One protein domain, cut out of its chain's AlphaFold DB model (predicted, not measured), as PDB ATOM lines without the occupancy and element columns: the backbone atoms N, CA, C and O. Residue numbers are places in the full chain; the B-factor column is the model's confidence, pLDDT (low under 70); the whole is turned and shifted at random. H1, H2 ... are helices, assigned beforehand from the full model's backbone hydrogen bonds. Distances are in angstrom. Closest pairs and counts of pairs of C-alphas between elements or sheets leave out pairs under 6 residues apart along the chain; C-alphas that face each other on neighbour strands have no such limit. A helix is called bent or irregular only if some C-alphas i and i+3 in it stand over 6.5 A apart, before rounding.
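This is residues 127 to 231 of the 241 residues of a protein of Pseudo-nitzschia australis (UniProt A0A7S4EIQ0). This is a loose, open frame of five helices: the long H2 and H1 make a V that closes near the link between them, and short H3 sits by the far end of H2. H4 and H5 then make a second, angled arm that stays away from H1 and H2, leaving the space between the arm and the V largely open. The printed part has 105 residues, with five named helices in the order H1, H2, H3, H4, H5 and no named strand, and its class is all helix. The whole is loose, with a radius of gyration of the C-alphas of 16.5 A, and the C-alphas span 43 by 42 by 28 A along their three main axes.

The longest helix is H2, residues 153 to 175, 33.3 A from its first to its last C-alpha; C-alpha 153 is at (-23.241, -21.457, 20.026) and C-alpha 175 at (-48.189, -21.081, -2.063). Before it in the chain comes H1, residues 130 to 147, 26.2 A long, which begins with C-alpha 130 at (-32.542, -10.256, 3.936). After H2 comes H3, residues 186 to 192, 9.8 A long. H4 is residues 199 to 210 and 15.4 A long. It is neither bent nor irregular, but only just: C-alphas 207 and 210 are 6.0 A apart. H5 is residues 213 to 229, 24.9 A long, and ends with C-alpha 229 at (-34.283, 3.569, -4.154). H5 has a kink of 26 degrees near residue 220 and is irregular, though only just, with C-alphas 217 and 220 6.8 A apart.

H2 touches H1 and H3. H1 and H2 run opposite ways at a steep tilt of 46 degrees, and their closest C-alphas are those of Arg 141 and Ala 156, 5.4 A apart. H1 touches H2 with residues 137 to 145 alone. H2 touches H3 with residues 171 to 175 alone, and the closest C-alphas are those of Ala 174 and Arg 186, 6.4 A apart. H2 and H3 run opposite ways at a steep tilt of 61 degrees. H3 and H4 are apart, but only just, with their closest C-alphas 8.5 A from each other. H4 and H5 touch only at the corner by their link, and only just, with 3 pairs of C-alphas within 8 A. The closest of these are the C-alphas of Tyr 207 and Gly 213, 5.1 A apart, and the two helices run the same way at a steep tilt of 65 degrees. H5 is apart from H1, H2 and H3, and H4 is apart from H1 and H2. In H1, H2, H3 and H4 every O i to N i+4 pair is within hydrogen-bond range; in H5 10 of 13 are.

The two C-alphas farthest apart are those of Ser 150 and Gly 231, 48.6 A, while the first and last printed C-alphas, of Thr 127 and Gly 231, are 17.4 A apart. The printed part has no cut. The links from H1 to H2 and from H4 to H5 are tight, with 5 and 2 residues, and those from H2 to H3 and from H3 to H4 are short, with 10 and 6 residues. The mean pLDDT of the printed part is 90.5. Residues 177 to 183, in the link from H2 to H3, are under 70, where the model's confidence is low.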
ATOM      1  N   THR A 127     -36.332  -7.455  -1.220       88.75
ATOM      2  CA  THR A 127     -34.981  -8.023  -1.341       88.75
ATOM      3  C   THR A 127     -34.002  -7.410  -0.336       88.75
ATOM      4  O   THR A 127     -33.019  -8.043   0.053       88.75
ATOM      5  N   CYS A 128     -34.288  -6.197   0.148       90.19
ATOM      6  CA  CYS A 128     -33.462  -5.480   1.115       90.19
ATOM      7  C   CYS A 128     -33.670  -5.960   2.564       90.19
ATOM      8  O   CYS A 128     -32.868  -5.626   3.437       90.19
ATOM      9  N   THR A 129     -34.691  -6.781   2.836       89.00
ATOM     10  CA  THR A 129     -34.999  -7.282   4.190       89.00
ATOM     11  C   THR A 129     -34.185  -8.519   4.588       89.00
ATOM     12  O   THR A 129     -34.186  -8.908   5.757       89.00
ATOM     13  N   MET A 130     -33.398  -9.092   3.667       89.69
ATOM     14  CA  MET A 130     -32.542 -10.256   3.936       89.69
ATOM     15  C   MET A 130     -31.536 -10.002   5.074       89.69
ATOM     16  O   MET A 130     -31.362 -10.839   5.959       89.69
ATOM     17  N   GLY A 131     -30.886  -8.834   5.083       90.62
ATOM     18  CA  GLY A 131     -29.959  -8.441   6.152       90.62
ATOM     19  C   GLY A 131     -30.648  -8.341   7.522       90.62
ATOM     20  O   GLY A 131     -30.204  -8.998   8.468       90.62
ATOM     21  N   PRO A 132     -31.750  -7.574   7.642       92.88
ATOM     22  CA  PRO A 132     -32.592  -7.558   8.838       92.88
ATOM     23  C   PRO A 132     -33.034  -8.949   9.317       92.88
ATOM     24  O   PRO A 132     -32.930  -9.233  10.510       92.88
ATOM     25  N   LEU A 133     -33.429  -9.850   8.410       93.62
ATOM     26  CA  LEU A 133     -33.801 -11.228   8.749       93.62
ATOM     27  C   LEU A 133     -32.646 -11.985   9.431       93.62
ATOM     28  O   LEU A 133     -32.840 -12.635  10.461       93.62
ATOM     29  N   TYR A 134     -31.419 -11.853   8.914       95.31
ATOM     30  CA  TYR A 134     -30.225 -12.419   9.554       95.31
ATOM     31  C   TYR A 134     -29.957 -11.796  10.930       95.31
ATOM     32  O   TYR A 134     -29.562 -12.499  11.864       95.31
ATOM     33  N   GLY A 135     -30.212 -10.494  11.080       96.44
ATOM     34  CA  GLY A 135     -30.155  -9.790  12.360       96.44
ATOM     35  C   GLY A 135     -31.128 -10.363  13.396       96.44
ATOM     36  O   GLY A 135     -30.725 -10.616  14.534       96.44
ATOM     37  N   THR A 136     -32.370 -10.646  12.996       95.75
ATOM     38  CA  THR A 136     -33.385 -11.281  13.850       95.75
ATOM     39  C   THR A 136     -32.947 -12.673  14.298       95.75
ATOM     40  O   THR A 136     -32.940 -12.951  15.500       95.75
ATOM     41  N   MET A 137     -32.490 -13.523  13.372       98.06
ATOM     42  CA  MET A 137     -31.965 -14.852  13.714       98.06
ATOM     43  C   MET A 137     -30.780 -14.762  14.684       98.06
ATOM     44  O   MET A 137     -30.732 -15.459  15.700       98.06
ATOM     45  N   LYS A 138     -29.839 -13.844  14.433       98.38
ATOM     46  CA  LYS A 138     -28.714 -13.592  15.342       98.38
ATOM     47  C   LYS A 138     -29.204 -13.199  16.739       98.38
ATOM     48  O   LYS A 138     -28.679 -13.710  17.727       98.38
ATOM     49  N   LYS A 139     -30.192 -12.305  16.836       98.25
ATOM     50  CA  LYS A 139     -30.737 -11.842  18.118       98.25
ATOM     51  C   LYS A 139     -31.398 -12.976  18.900       98.25
ATOM     52  O   LYS A 139     -31.187 -13.048  20.107       98.25
ATOM     53  N   GLN A 140     -32.136 -13.864  18.231       98.31
ATOM     54  CA  GLN A 140     -32.733 -15.042  18.870       98.31
ATOM     55  C   GLN A 140     -31.669 -16.027  19.366       98.31
ATOM     56  O   GLN A 140     -31.731 -16.455  20.515       98.31
ATOM     57  N   ARG A 141     -30.642 -16.314  18.556       98.56
ATOM     58  CA  ARG A 141     -29.502 -17.139  18.985       98.56
ATOM     59  C   ARG A 141     -28.836 -16.558  20.230       98.56
ATOM     60  O   ARG A 141     -28.615 -17.270  21.199       98.56
ATOM     61  N   ASP A 142     -28.510 -15.266  20.203       98.56
ATOM     62  CA  ASP A 142     -27.839 -14.609  21.327       98.56
ATOM     63  C   ASP A 142     -28.734 -14.598  22.579       98.56
ATOM     64  O   ASP A 142     -28.237 -14.729  23.693       98.56
ATOM     65  N   TRP A 143     -30.057 -14.482  22.418       98.56
ATOM     66  CA  TRP A 143     -30.999 -14.625  23.526       98.56
ATOM     67  C   TRP A 143     -30.971 -16.036  24.125       98.56
ATOM     68  O   TRP A 143     -30.875 -16.142  25.342       98.56
ATOM     69  N   LEU A 144     -30.977 -17.094  23.302       98.50
ATOM     70  CA  LEU A 144     -30.886 -18.482  23.778       98.50
ATOM     71  C   LEU A 144     -29.622 -18.702  24.606       98.50
ATOM     72  O   LEU A 144     -29.709 -19.158  25.739       98.50
ATOM     73  N   LEU A 145     -28.468 -18.274  24.086       98.50
ATOM     74  CA  LEU A 145     -27.183 -18.405  24.780       98.50
ATOM     75  C   LEU A 145     -27.152 -17.672  26.126       98.50
ATOM     76  O   LEU A 145     -26.503 -18.128  27.055       98.50
ATOM     77  N   ASN A 146     -27.880 -16.562  26.258       98.38
ATOM     78  CA  ASN A 146     -28.000 -15.841  27.528       98.38
ATOM     79  C   ASN A 146     -28.997 -16.481  28.509       98.38
ATOM     80  O   ASN A 146     -29.068 -16.061  29.663       98.38
ATOM     81  N   LYS A 147     -29.835 -17.414  28.051       98.38
ATOM     82  CA  LYS A 147     -30.877 -18.073  28.854       98.38
ATOM     83  C   LYS A 147     -30.552 -19.518  29.204       98.38
ATOM     84  O   LYS A 147     -31.306 -20.130  29.954       98.38
ATOM     85  N   THR A 148     -29.454 -20.050  28.687       98.12
ATOM     86  CA  THR A 148     -29.045 -21.437  28.889       98.12
ATOM     87  C   THR A 148     -27.557 -21.503  29.192       98.12
ATOM     88  O   THR A 148     -26.762 -20.970  28.425       98.12
ATOM     89  N   ASP A 149     -27.173 -22.233  30.233       97.25
ATOM     90  CA  ASP A 149     -25.759 -22.358  30.609       97.25
ATOM     91  C   ASP A 149     -25.010 -23.437  29.805       97.25
ATOM     92  O   ASP A 149     -23.781 -23.446  29.765       97.25
ATOM     93  N   SER A 150     -25.736 -24.363  29.168       98.00
ATOM     94  CA  SER A 150     -25.166 -25.549  28.511       98.00
ATOM     95  C   SER A 150     -25.292 -25.573  26.988       98.00
ATOM     96  O   SER A 150     -24.656 -26.408  26.346       98.00
ATOM     97  N   LEU A 151     -26.106 -24.696  26.390       98.38
ATOM     98  CA  LEU A 151     -26.317 -24.702  24.943       98.38
ATOM     99  C   LEU A 151     -25.093 -24.119  24.236       98.38
ATOM    100  O   LEU A 151     -24.688 -22.984  24.494       98.38
ATOM    101  N   SER A 152     -24.520 -24.878  23.305       98.44
ATOM    102  CA  SER A 152     -23.410 -24.384  22.502       98.44
ATOM    103  C   SER A 152     -23.883 -23.319  21.503       98.44
ATOM    104  O   SER A 152     -25.040 -23.284  21.074       98.44
ATOM    105  N   LYS A 153     -22.963 -22.447  21.079       98.38
ATOM    106  CA  LYS A 153     -23.241 -21.457  20.026       98.38
ATOM    107  C   LYS A 153     -23.647 -22.114  18.707       98.38
ATOM    108  O   LYS A 153     -24.475 -21.544  17.990       98.38
ATOM    109  N   ASP A 154     -23.087 -23.278  18.404       98.62
ATOM    110  CA  ASP A 154     -23.369 -24.014  17.173       98.62
ATOM    111  C   ASP A 154     -24.778 -24.608  17.216       98.62
ATOM    112  O   ASP A 154     -25.549 -24.374  16.287       98.62
ATOM    113  N   ASP A 155     -25.170 -25.238  18.327       98.69
ATOM    114  CA  ASP A 155     -26.524 -25.781  18.504       98.69
ATOM    115  C   ASP A 155     -27.583 -24.675  18.502       98.69
ATOM    116  O   ASP A 155     -28.609 -24.797  17.832       98.69
ATOM    117  N   ALA A 156     -27.324 -23.549  19.180       98.62
ATOM    118  CA  ALA A 156     -28.221 -22.394  19.160       98.62
ATOM    119  C   ALA A 156     -28.377 -21.817  17.742       98.62
ATOM    120  O   ALA A 156     -29.475 -21.439  17.331       98.62
ATOM    121  N   THR A 157     -27.280 -21.749  16.980       98.56
ATOM    122  CA  THR A 157     -27.305 -21.280  15.586       98.56
ATOM    123  C   THR A 157     -28.081 -22.254  14.703       98.56
ATOM    124  O   THR A 157     -28.934 -21.826  13.928       98.56
ATOM    125  N   PHE A 158     -27.810 -23.554  14.837       98.50
ATOM    126  CA  PHE A 158     -28.485 -24.610  14.094       98.50
ATOM    127  C   PHE A 158     -29.993 -24.595  14.352       98.50
ATOM    128  O   PHE A 158     -30.764 -24.567  13.393       98.50
ATOM    129  N   LEU A 159     -30.405 -24.542  15.621       98.56
ATOM    130  CA  LEU A 159     -31.809 -24.500  16.027       98.56
ATOM    131  C   LEU A 159     -32.543 -23.322  15.383       98.56
ATOM    132  O   LEU A 159     -33.565 -23.520  14.732       98.56
ATOM    133  N   VAL A 160     -32.004 -22.105  15.514       98.50
ATOM    134  CA  VAL A 160     -32.650 -20.898  14.976       98.50
ATOM    135  C   VAL A 160     -32.741 -20.951  13.452       98.50
ATOM    136  O   VAL A 160     -33.810 -20.704  12.898       98.50
ATOM    137  N   ILE A 161     -31.661 -21.321  12.757       98.00
ATOM    138  CA  ILE A 161     -31.683 -21.426  11.291       98.00
ATOM    139  C   ILE A 161     -32.709 -22.469  10.840       98.00
ATOM    140  O   ILE A 161     -33.461 -22.217   9.900       98.00
ATOM    141  N   LYS A 162     -32.764 -23.631  11.500       98.06
ATOM    142  CA  LYS A 162     -33.724 -24.687  11.162       98.06
ATOM    143  C   LYS A 162     -35.163 -24.270  11.425       98.06
ATOM    144  O   LYS A 162     -36.007 -24.568  10.589       98.06
ATOM    145  N   GLN A 163     -35.426 -23.544  12.509       97.81
ATOM    146  CA  GLN A 163     -36.758 -23.027  12.811       97.81
ATOM    147  C   GLN A 163     -37.250 -22.063  11.724       97.81
ATOM    148  O   GLN A 163     -38.356 -22.226  11.212       97.81
ATOM    149  N   PHE A 164     -36.420 -21.095  11.323       97.44
ATOM    150  CA  PHE A 164     -36.770 -20.164  10.244       97.44
ATOM    151  C   PHE A 164     -36.922 -20.875   8.900       97.44
ATOM    152  O   PHE A 164     -37.872 -20.605   8.172       97.44
ATOM    153  N   ALA A 165     -36.019 -21.803   8.574       95.62
ATOM    154  CA  ALA A 165     -36.113 -22.576   7.340       95.62
ATOM    155  C   ALA A 165     -37.394 -23.423   7.282       95.62
ATOM    156  O   ALA A 165     -38.000 -23.508   6.220       95.62
ATOM    157  N   GLY A 166     -37.815 -24.014   8.406       95.94
ATOM    158  CA  GLY A 166     -39.080 -24.743   8.513       95.94
ATOM    159  C   GLY A 166     -40.288 -23.840   8.266       95.94
ATOM    160  O   GLY A 166     -41.093 -24.143   7.396       95.94
ATOM    161  N   ALA A 167     -40.351 -22.686   8.937       94.69
ATOM    162  CA  ALA A 167     -41.439 -21.724   8.742       94.69
ATOM    163  C   ALA A 167     -41.517 -21.194   7.296       94.69
ATOM    164  O   ALA A 167     -42.602 -21.077   6.734       94.69
ATOM    165  N   ILE A 168     -40.368 -20.914   6.668       93.12
ATOM    166  CA  ILE A 168     -40.304 -20.508   5.254       93.12
ATOM    167  C   ILE A 168     -40.789 -21.640   4.345       93.12
ATOM    168  O   ILE A 168     -41.521 -21.380   3.398       93.12
ATOM    169  N   PHE A 169     -40.407 -22.886   4.633       91.38
ATOM    170  CA  PHE A 169     -40.851 -24.045   3.864       91.38
ATOM    171  C   PHE A 169     -42.363 -24.273   3.982       91.38
ATOM    172  O   PHE A 169     -43.009 -24.576   2.980       91.38
ATOM    173  N   ASP A 170     -42.950 -24.094   5.167       90.44
ATOM    174  CA  ASP A 170     -44.403 -24.175   5.343       90.44
ATOM    175  C   ASP A 170     -45.126 -23.056   4.578       90.44
ATOM    176  O   ASP A 170     -46.106 -23.334   3.885       90.44
ATOM    177  N   ALA A 171     -44.600 -21.825   4.611       90.50
ATOM    178  CA  ALA A 171     -45.125 -20.707   3.826       90.50
ATOM    179  C   ALA A 171     -45.000 -20.937   2.307       90.50
ATOM    180  O   ALA A 171     -45.932 -20.655   1.559       90.50
ATOM    181  N   GLU A 172     -43.886 -21.498   1.835       88.12
ATOM    182  CA  GLU A 172     -43.696 -21.872   0.427       88.12
ATOM    183  C   GLU A 172     -44.653 -22.994   0.010       88.12
ATOM    184  O   GLU A 172     -45.307 -22.910  -1.026       88.12
ATOM    185  N   ARG A 173     -44.811 -24.035   0.834       85.75
ATOM    186  CA  ARG A 173     -45.780 -25.097   0.552       85.75
ATOM    187  C   ARG A 173     -47.194 -24.536   0.499       85.75
ATOM    188  O   ARG A 173     -47.969 -24.956  -0.360       85.75
ATOM    189  N   ALA A 174     -47.516 -23.580   1.372       82.38
ATOM    190  CA  ALA A 174     -48.802 -22.914   1.344       82.38
ATOM    191  C   ALA A 174     -49.049 -22.263  -0.019       82.38
ATOM    192  O   ALA A 174     -50.173 -22.388  -0.481       82.38
ATOM    193  N   THR A 175     -48.050 -21.696  -0.719       76.38
ATOM    194  CA  THR A 175     -48.189 -21.081  -2.063       76.38
ATOM    195  C   THR A 175     -48.278 -22.068  -3.242       76.38
ATOM    196  O   THR A 175     -48.571 -21.652  -4.364       76.38
ATOM    197  N   SER A 176     -48.143 -23.380  -3.014       73.69
ATOM    198  CA  SER A 176     -48.349 -24.399  -4.055       73.69
ATOM    199  C   SER A 176     -49.810 -24.469  -4.534       73.69
ATOM    200  O   SER A 176     -50.749 -24.159  -3.799       73.69
ATOM    201  N   THR A 177     -50.025 -24.902  -5.780       63.25
ATOM    202  CA  THR A 177     -51.369 -25.098  -6.374       63.25
ATOM    203  C   THR A 177     -52.142 -26.276  -5.772       63.25
ATOM    204  O   THR A 177     -53.330 -26.432  -6.038       63.25
ATOM    205  N   GLU A 178     -51.488 -27.085  -4.938       64.31
ATOM    206  CA  GLU A 178     -52.046 -28.297  -4.328       64.31
ATOM    207  C   GLU A 178     -52.743 -28.048  -2.975       64.31
ATOM    208  O   GLU A 178     -53.207 -28.995  -2.341       64.31
ATOM    209  N   THR A 179     -52.818 -26.798  -2.506       61.12
ATOM    210  CA  THR A 179     -53.394 -26.459  -1.196       61.12
ATOM    211  C   THR A 179     -54.821 -25.919  -1.302       61.12
ATOM    212  O   THR A 179     -55.205 -25.293  -2.288       61.12
ATOM    213  N   THR A 180     -55.623 -26.157  -0.259       63.28
ATOM    214  CA  THR A 180     -57.021 -25.700  -0.155       63.28
ATOM    215  C   THR A 180     -57.162 -24.222   0.217       63.28
ATOM    216  O   THR A 180     -58.279 -23.713   0.213       63.28
ATOM    217  N   PHE A 181     -56.064 -23.540   0.554       61.94
ATOM    218  CA  PHE A 181     -56.072 -22.130   0.948       61.94
ATOM    219  C   PHE A 181     -56.232 -21.212  -0.266       61.94
ATOM    220  O   PHE A 181     -55.596 -21.423  -1.310       61.94
ATOM    221  N   ALA A 182     -57.042 -20.163  -0.128       69.44
ATOM    222  CA  ALA A 182     -57.154 -19.124  -1.145       69.44
ATOM    223  C   ALA A 182     -55.830 -18.343  -1.218       69.44
ATOM    224  O   ALA A 182     -55.195 -18.115  -0.198       69.44
ATOM    225  N   LEU A 183     -55.348 -18.008  -2.423       69.50
ATOM    226  CA  LEU A 183     -54.019 -17.394  -2.615       69.50
ATOM    227  C   LEU A 183     -53.843 -16.059  -1.873       69.50
ATOM    228  O   LEU A 183     -52.716 -15.696  -1.550       69.50
ATOM    229  N   ASP A 184     -54.939 -15.352  -1.625       76.19
ATOM    230  CA  ASP A 184     -55.019 -14.030  -1.010       76.19
ATOM    231  C   ASP A 184     -55.005 -14.035   0.525       76.19
ATOM    232  O   ASP A 184     -54.747 -12.982   1.096       76.19
ATOM    233  N   THR A 185     -55.225 -15.182   1.178       77.38
ATOM    234  CA  THR A 185     -55.269 -15.295   2.653       77.38
ATOM    235  C   THR A 185     -54.213 -16.232   3.236       77.38
ATOM    236  O   THR A 185     -54.224 -16.517   4.426       77.38
ATOM    237  N   ARG A 186     -53.293 -16.771   2.426       81.50
ATOM    238  CA  ARG A 186     -52.450 -17.910   2.854       81.50
ATOM    239  C   ARG A 186     -51.545 -17.606   4.045       81.50
ATOM    240  O   ARG A 186     -51.226 -18.513   4.808       81.50
ATOM    241  N   LEU A 187     -51.069 -16.368   4.168       88.69
ATOM    242  CA  LEU A 187     -50.230 -15.980   5.302       88.69
ATOM    243  C   LEU A 187     -51.087 -15.749   6.547       88.69
ATOM    244  O   LEU A 187     -50.684 -16.151   7.635       88.69
ATOM    245  N   GLU A 188     -52.271 -15.166   6.377       90.44
ATOM    246  CA  GLU A 188     -53.287 -14.996   7.410       90.44
ATOM    247  C   GLU A 188     -53.728 -16.359   7.954       90.44
ATOM    248  O   GLU A 188     -53.704 -16.562   9.161       90.44
ATOM    249  N   ASP A 189     -53.980 -17.335   7.082       88.81
ATOM    250  CA  ASP A 189     -54.363 -18.698   7.456       88.81
ATOM    251  C   ASP A 189     -53.283 -19.378   8.324       88.81
ATOM    252  O   ASP A 189     -53.590 -20.005   9.340       88.81
ATOM    253  N   LEU A 190     -51.996 -19.205   7.989       90.44
ATOM    254  CA  LEU A 190     -50.876 -19.706   8.806       90.44
ATOM    255  C   LEU A 190     -50.770 -18.987  10.165       90.44
ATOM    256  O   LEU A 190     -50.322 -19.572  11.158       90.44
ATOM    257  N   ILE A 191     -51.158 -17.712  10.226       91.00
ATOM    258  CA  ILE A 191     -51.222 -16.930  11.467       91.00
ATOM    259  C   ILE A 191     -52.428 -17.358  12.316       91.00
ATOM    260  O   ILE A 191     -52.335 -17.366  13.542       91.00
ATOM    261  N   GLU A 192     -53.539 -17.750  11.698       89.94
ATOM    262  CA  GLU A 192     -54.751 -18.200  12.385       89.94
ATOM    263  C   GLU A 192     -54.659 -19.653  12.879       89.94
ATOM    264  O   GLU A 192     -55.298 -19.998  13.872       89.94
ATOM    265  N   GLU A 193     -53.812 -20.495  12.274       90.12
ATOM    266  CA  GLU A 193     -53.592 -21.894  12.692       90.12
ATOM    267  C   GLU A 193     -52.954 -22.028  14.097       90.12
ATOM    268  O   GLU A 193     -52.877 -23.120  14.668       90.12
ATOM    269  N   GLN A 194     -52.496 -20.932  14.706       92.19
ATOM    270  CA  GLN A 194     -51.840 -20.987  16.012       92.19
ATOM    271  C   GLN A 194     -52.782 -21.510  17.108       92.19
ATOM    272  O   GLN A 194     -53.929 -21.089  17.233       92.19
ATOM    273  N   THR A 195     -52.277 -22.418  17.952       92.44
ATOM    274  CA  THR A 195     -53.073 -23.033  19.025       92.44
ATOM    275  C   THR A 195     -53.678 -21.969  19.956       92.44
ATOM    276  O   THR A 195     -52.906 -21.231  20.581       92.44
ATOM    277  N   PRO A 196     -55.016 -21.928  20.127       94.31
ATOM    278  CA  PRO A 196     -55.664 -21.012  21.064       94.31
ATOM    279  C   PRO A 196     -55.171 -21.205  22.504       94.31
ATOM    280  O   PRO A 196     -55.075 -22.329  23.001       94.31
ATOM    281  N   GLY A 197     -54.846 -20.106  23.179       94.50
ATOM    282  CA  GLY A 197     -54.198 -20.060  24.492       94.50
ATOM    283  C   GLY A 197     -52.709 -20.429  24.481       94.50
ATOM    284  O   GLY A 197     -52.089 -20.507  25.544       94.50
ATOM    285  N   GLY A 198     -52.129 -20.697  23.310       96.56
ATOM    286  CA  GLY A 198     -50.759 -21.170  23.146       96.56
ATOM    287  C   GLY A 198     -49.701 -20.063  23.184       96.56
ATOM    288  O   GLY A 198     -49.979 -18.870  23.071       96.56
ATOM    289  N   LEU A 199     -48.432 -20.475  23.291       96.69
ATOM    290  CA  LEU A 199     -47.294 -19.546  23.334       96.69
ATOM    291  C   LEU A 199     -47.142 -18.719  22.046       96.69
ATOM    292  O   LEU A 199     -46.703 -17.572  22.118       96.69
ATOM    293  N   ASN A 200     -47.526 -19.266  20.889       93.62
ATOM    294  CA  ASN A 200     -47.457 -18.549  19.613       93.62
ATOM    295  C   ASN A 200     -48.517 -17.442  19.521       93.62
ATOM    296  O   ASN A 200     -48.185 -16.325  19.133       93.62
ATOM    297  N   GLU A 201     -49.753 -17.704  19.960       94.38
ATOM    298  CA  GLU A 201     -50.792 -16.670  20.068       94.38
ATOM    299  C   GLU A 201     -50.352 -15.560  21.035       94.38
ATOM    300  O   GLU A 201     -50.435 -14.371  20.720       94.38
ATOM    301  N   GLN A 202     -49.796 -15.933  22.193       94.94
ATOM    302  CA  GLN A 202     -49.263 -14.964  23.150       94.94
ATOM    303  C   GLN A 202     -48.132 -14.115  22.546       94.94
ATOM    304  O   GLN A 202     -48.046 -12.915  22.823       94.94
ATOM    305  N   ALA A 203     -47.263 -14.712  21.726       93.31
ATOM    306  CA  ALA A 203     -46.218 -13.983  21.018       93.31
ATOM    307  C   ALA A 203     -46.811 -12.998  20.000       93.31
ATOM    308  O   ALA A 203     -46.430 -11.828  20.017       93.31
ATOM    309  N   LEU A 204     -47.780 -13.426  19.182       90.81
ATOM    310  CA  LEU A 204     -48.488 -12.563  18.227       90.81
ATOM    311  C   LEU A 204     -49.166 -11.384  18.927       90.81
ATOM    312  O   LEU A 204     -49.001 -10.240  18.506       90.81
ATOM    313  N   LYS A 205     -49.843 -11.634  20.051       91.31
ATOM    314  CA  LYS A 205     -50.460 -10.586  20.869       91.31
ATOM    315  C   LYS A 205     -49.435  -9.568  21.369       91.31
ATOM    316  O   LYS A 205     -49.700  -8.370  21.330       91.31
ATOM    317  N   ASN A 206     -48.263 -10.024  21.815       92.50
ATOM    318  CA  ASN A 206     -47.197  -9.129  22.264       92.50
ATOM    319  C   ASN A 206     -46.639  -8.287  21.107       92.50
ATOM    320  O   ASN A 206     -46.447  -7.086  21.277       92.50
ATOM    321  N   TYR A 207     -46.413  -8.887  19.935       88.38
ATOM    322  CA  TYR A 207     -45.988  -8.143  18.749       88.38
ATOM    323  C   TYR A 207     -47.036  -7.105  18.337       88.38
ATOM    324  O   TYR A 207     -46.710  -5.926  18.267       88.38
ATOM    325  N   GLY A 208     -48.289  -7.523  18.149       85.38
ATOM    326  CA  GLY A 208     -49.396  -6.675  17.704       85.38
ATOM    327  C   GLY A 208     -49.771  -5.575  18.692       85.38
ATOM    328  O   GLY A 208     -49.722  -4.393  18.380       85.38
ATOM    329  N   GLN A 209     -50.162  -5.959  19.906       83.69
ATOM    330  CA  GLN A 209     -50.832  -5.045  20.835       83.69
ATOM    331  C   GLN A 209     -49.870  -4.267  21.732       83.69
ATOM    332  O   GLN A 209     -50.228  -3.200  22.219       83.69
ATOM    333  N   VAL A 210     -48.676  -4.807  22.000       80.25
ATOM    334  CA  VAL A 210     -47.732  -4.204  22.958       80.25
ATOM    335  C   VAL A 210     -46.603  -3.469  22.248       80.25
ATOM    336  O   VAL A 210     -46.172  -2.420  22.719       80.25
ATOM    337  N   LEU A 211     -46.112  -4.008  21.130       82.75
ATOM    338  CA  LEU A 211     -44.971  -3.448  20.402       82.75
ATOM    339  C   LEU A 211     -45.362  -2.602  19.179       82.75
ATOM    340  O   LEU A 211     -44.460  -2.157  18.474       82.75
ATOM    341  N   GLY A 212     -46.659  -2.367  18.951       80.69
ATOM    342  CA  GLY A 212     -47.162  -1.574  17.817       80.69
ATOM    343  C   GLY A 212     -47.376  -2.372  16.523       80.69
ATOM    344  O   GLY A 212     -47.711  -1.813  15.487       80.69
ATOM    345  N   GLY A 213     -47.199  -3.692  16.564       85.56
ATOM    346  CA  GLY A 213     -47.403  -4.555  15.406       85.56
ATOM    347  C   GLY A 213     -46.225  -4.602  14.444       85.56
ATOM    348  O   GLY A 213     -45.135  -4.080  14.691       85.56
ATOM    349  N   PHE A 214     -46.430  -5.335  13.353       82.38
ATOM    350  CA  PHE A 214     -45.428  -5.430  12.294       82.38
ATOM    351  C   PHE A 214     -45.398  -4.154  11.454       82.38
ATOM    352  O   PHE A 214     -44.349  -3.821  10.910       82.38
ATOM    353  N   GLU A 215     -46.506  -3.418  11.422       84.88
ATOM    354  CA  GLU A 215     -46.676  -2.129  10.771       84.88
ATOM    355  C   GLU A 215     -45.689  -1.111  11.348       84.88
ATOM    356  O   GLU A 215     -44.823  -0.630  10.619       84.88
ATOM    357  N   ASP A 216     -45.701  -0.883  12.662       86.88
ATOM    358  CA  ASP A 216     -44.834   0.113  13.311       86.88
ATOM    359  C   ASP A 216     -43.339  -0.255  13.264       86.88
ATOM    360  O   ASP A 216     -42.459   0.601  13.407       86.88
ATOM    361  N   LEU A 217     -43.026  -1.538  13.056       83.56
ATOM    362  CA  LEU A 217     -41.654  -2.044  13.033       83.56
ATOM    363  C   LEU A 217     -41.068  -2.142  11.619       83.56
ATOM    364  O   LEU A 217     -39.899  -1.800  11.426       83.56
ATOM    365  N   GLN A 218     -41.832  -2.646  10.649       88.50
ATOM    366  CA  GLN A 218     -41.345  -2.942   9.299       88.50
ATOM    367  C   GLN A 218     -41.684  -1.841   8.297       88.50
ATOM    368  O   GLN A 218     -40.819  -1.505   7.483       88.50
ATOM    369  N   GLN A 219     -42.878  -1.242   8.372       91.25
ATOM    370  CA  GLN A 219     -43.332  -0.262   7.381       91.25
ATOM    371  C   GLN A 219     -42.377   0.940   7.268       91.25
ATOM    372  O   GLN A 219     -41.933   1.216   6.154       91.25
ATOM    373  N   PRO A 220     -41.917   1.581   8.367       92.81
ATOM    374  CA  PRO A 220     -41.004   2.723   8.257       92.81
ATOM    375  C   PRO A 220     -39.662   2.365   7.608       92.81
ATOM    376  O   PRO A 220     -39.045   3.190   6.938       92.81
ATOM    377  N   VAL A 221     -39.194   1.124   7.797       93.25
ATOM    378  CA  VAL A 221     -37.965   0.625   7.166       93.25
ATOM    379  C   VAL A 221     -38.178   0.417   5.672       93.25
ATOM    380  O   VAL A 221     -37.328   0.814   4.876       93.25
ATOM    381  N   MET A 222     -39.307  -0.176   5.288       95.19
ATOM    382  CA  MET A 222     -39.663  -0.392   3.888       95.19
ATOM    383  C   MET A 222     -39.835   0.933   3.138       95.19
ATOM    384  O   MET A 222     -39.265   1.091   2.058       95.19
ATOM    385  N   ASP A 223     -40.519   1.903   3.745       95.50
ATOM    386  CA  ASP A 223     -40.727   3.236   3.175       95.50
ATOM    387  C   ASP A 223     -39.408   3.997   3.014       95.50
ATOM    388  O   ASP A 223     -39.139   4.559   1.951       95.50
ATOM    389  N   ALA A 224     -38.534   3.965   4.026       95.19
ATOM    390  CA  ALA A 224     -37.225   4.607   3.949       95.19
ATOM    391  C   ALA A 224     -36.336   3.978   2.860       95.19
ATOM    392  O   ALA A 224     -35.652   4.689   2.120       95.19
ATOM    393  N   ILE A 225     -36.365   2.649   2.708       94.75
ATOM    394  CA  ILE A 225     -35.646   1.953   1.631       94.75
ATOM    395  C   ILE A 225     -36.210   2.344   0.264       94.75
ATOM    396  O   ILE A 225     -35.430   2.656  -0.634       94.75
ATOM    397  N   LEU A 226     -37.535   2.354   0.096       95.12
ATOM    398  CA  LEU A 226     -38.172   2.740  -1.164       95.12
ATOM    399  C   LEU A 226     -37.831   4.183  -1.544       95.12
ATOM    400  O   LEU A 226     -37.426   4.447  -2.676       95.12
ATOM    401  N   SER A 227     -37.915   5.095  -0.579       95.19
ATOM    402  CA  SER A 227     -37.553   6.501  -0.751       95.19
ATOM    403  C   SER A 227     -36.088   6.658  -1.180       95.19
ATOM    404  O   SER A 227     -35.772   7.428  -2.088       95.19
ATOM    405  N   ARG A 228     -35.181   5.852  -0.612       94.44
ATOM    406  CA  ARG A 228     -33.777   5.798  -1.042       94.44
ATOM    407  C   ARG A 228     -33.604   5.234  -2.450       94.44
ATOM    408  O   ARG A 228     -32.795   5.766  -3.206       94.44
ATOM    409  N   ILE A 229     -34.319   4.162  -2.805       92.00
ATOM    410  CA  ILE A 229     -34.283   3.569  -4.154       92.00
ATOM    411  C   ILE A 229     -34.677   4.621  -5.199       92.00
ATOM    412  O   ILE A 229     -34.022   4.723  -6.233       92.00
ATOM    413  N   ARG A 230     -35.679   5.448  -4.882       92.75
ATOM    414  CA  ARG A 230     -36.170   6.545  -5.730       92.75
ATOM    415  C   ARG A 230     -35.301   7.805  -5.709       92.75
ATOM    416  O   ARG A 230     -35.556   8.733  -6.471       92.75
ATOM    417  N   GLY A 231     -34.276   7.856  -4.858       91.38
ATOM    418  CA  GLY A 231     -33.397   9.017  -4.715       91.38
ATOM    419  C   GLY A 231     -34.041  10.221  -4.016       91.38
ATOM    420  O   GLY A 231     -33.544  11.336  -4.148       91.38
TER     421      GLY A 231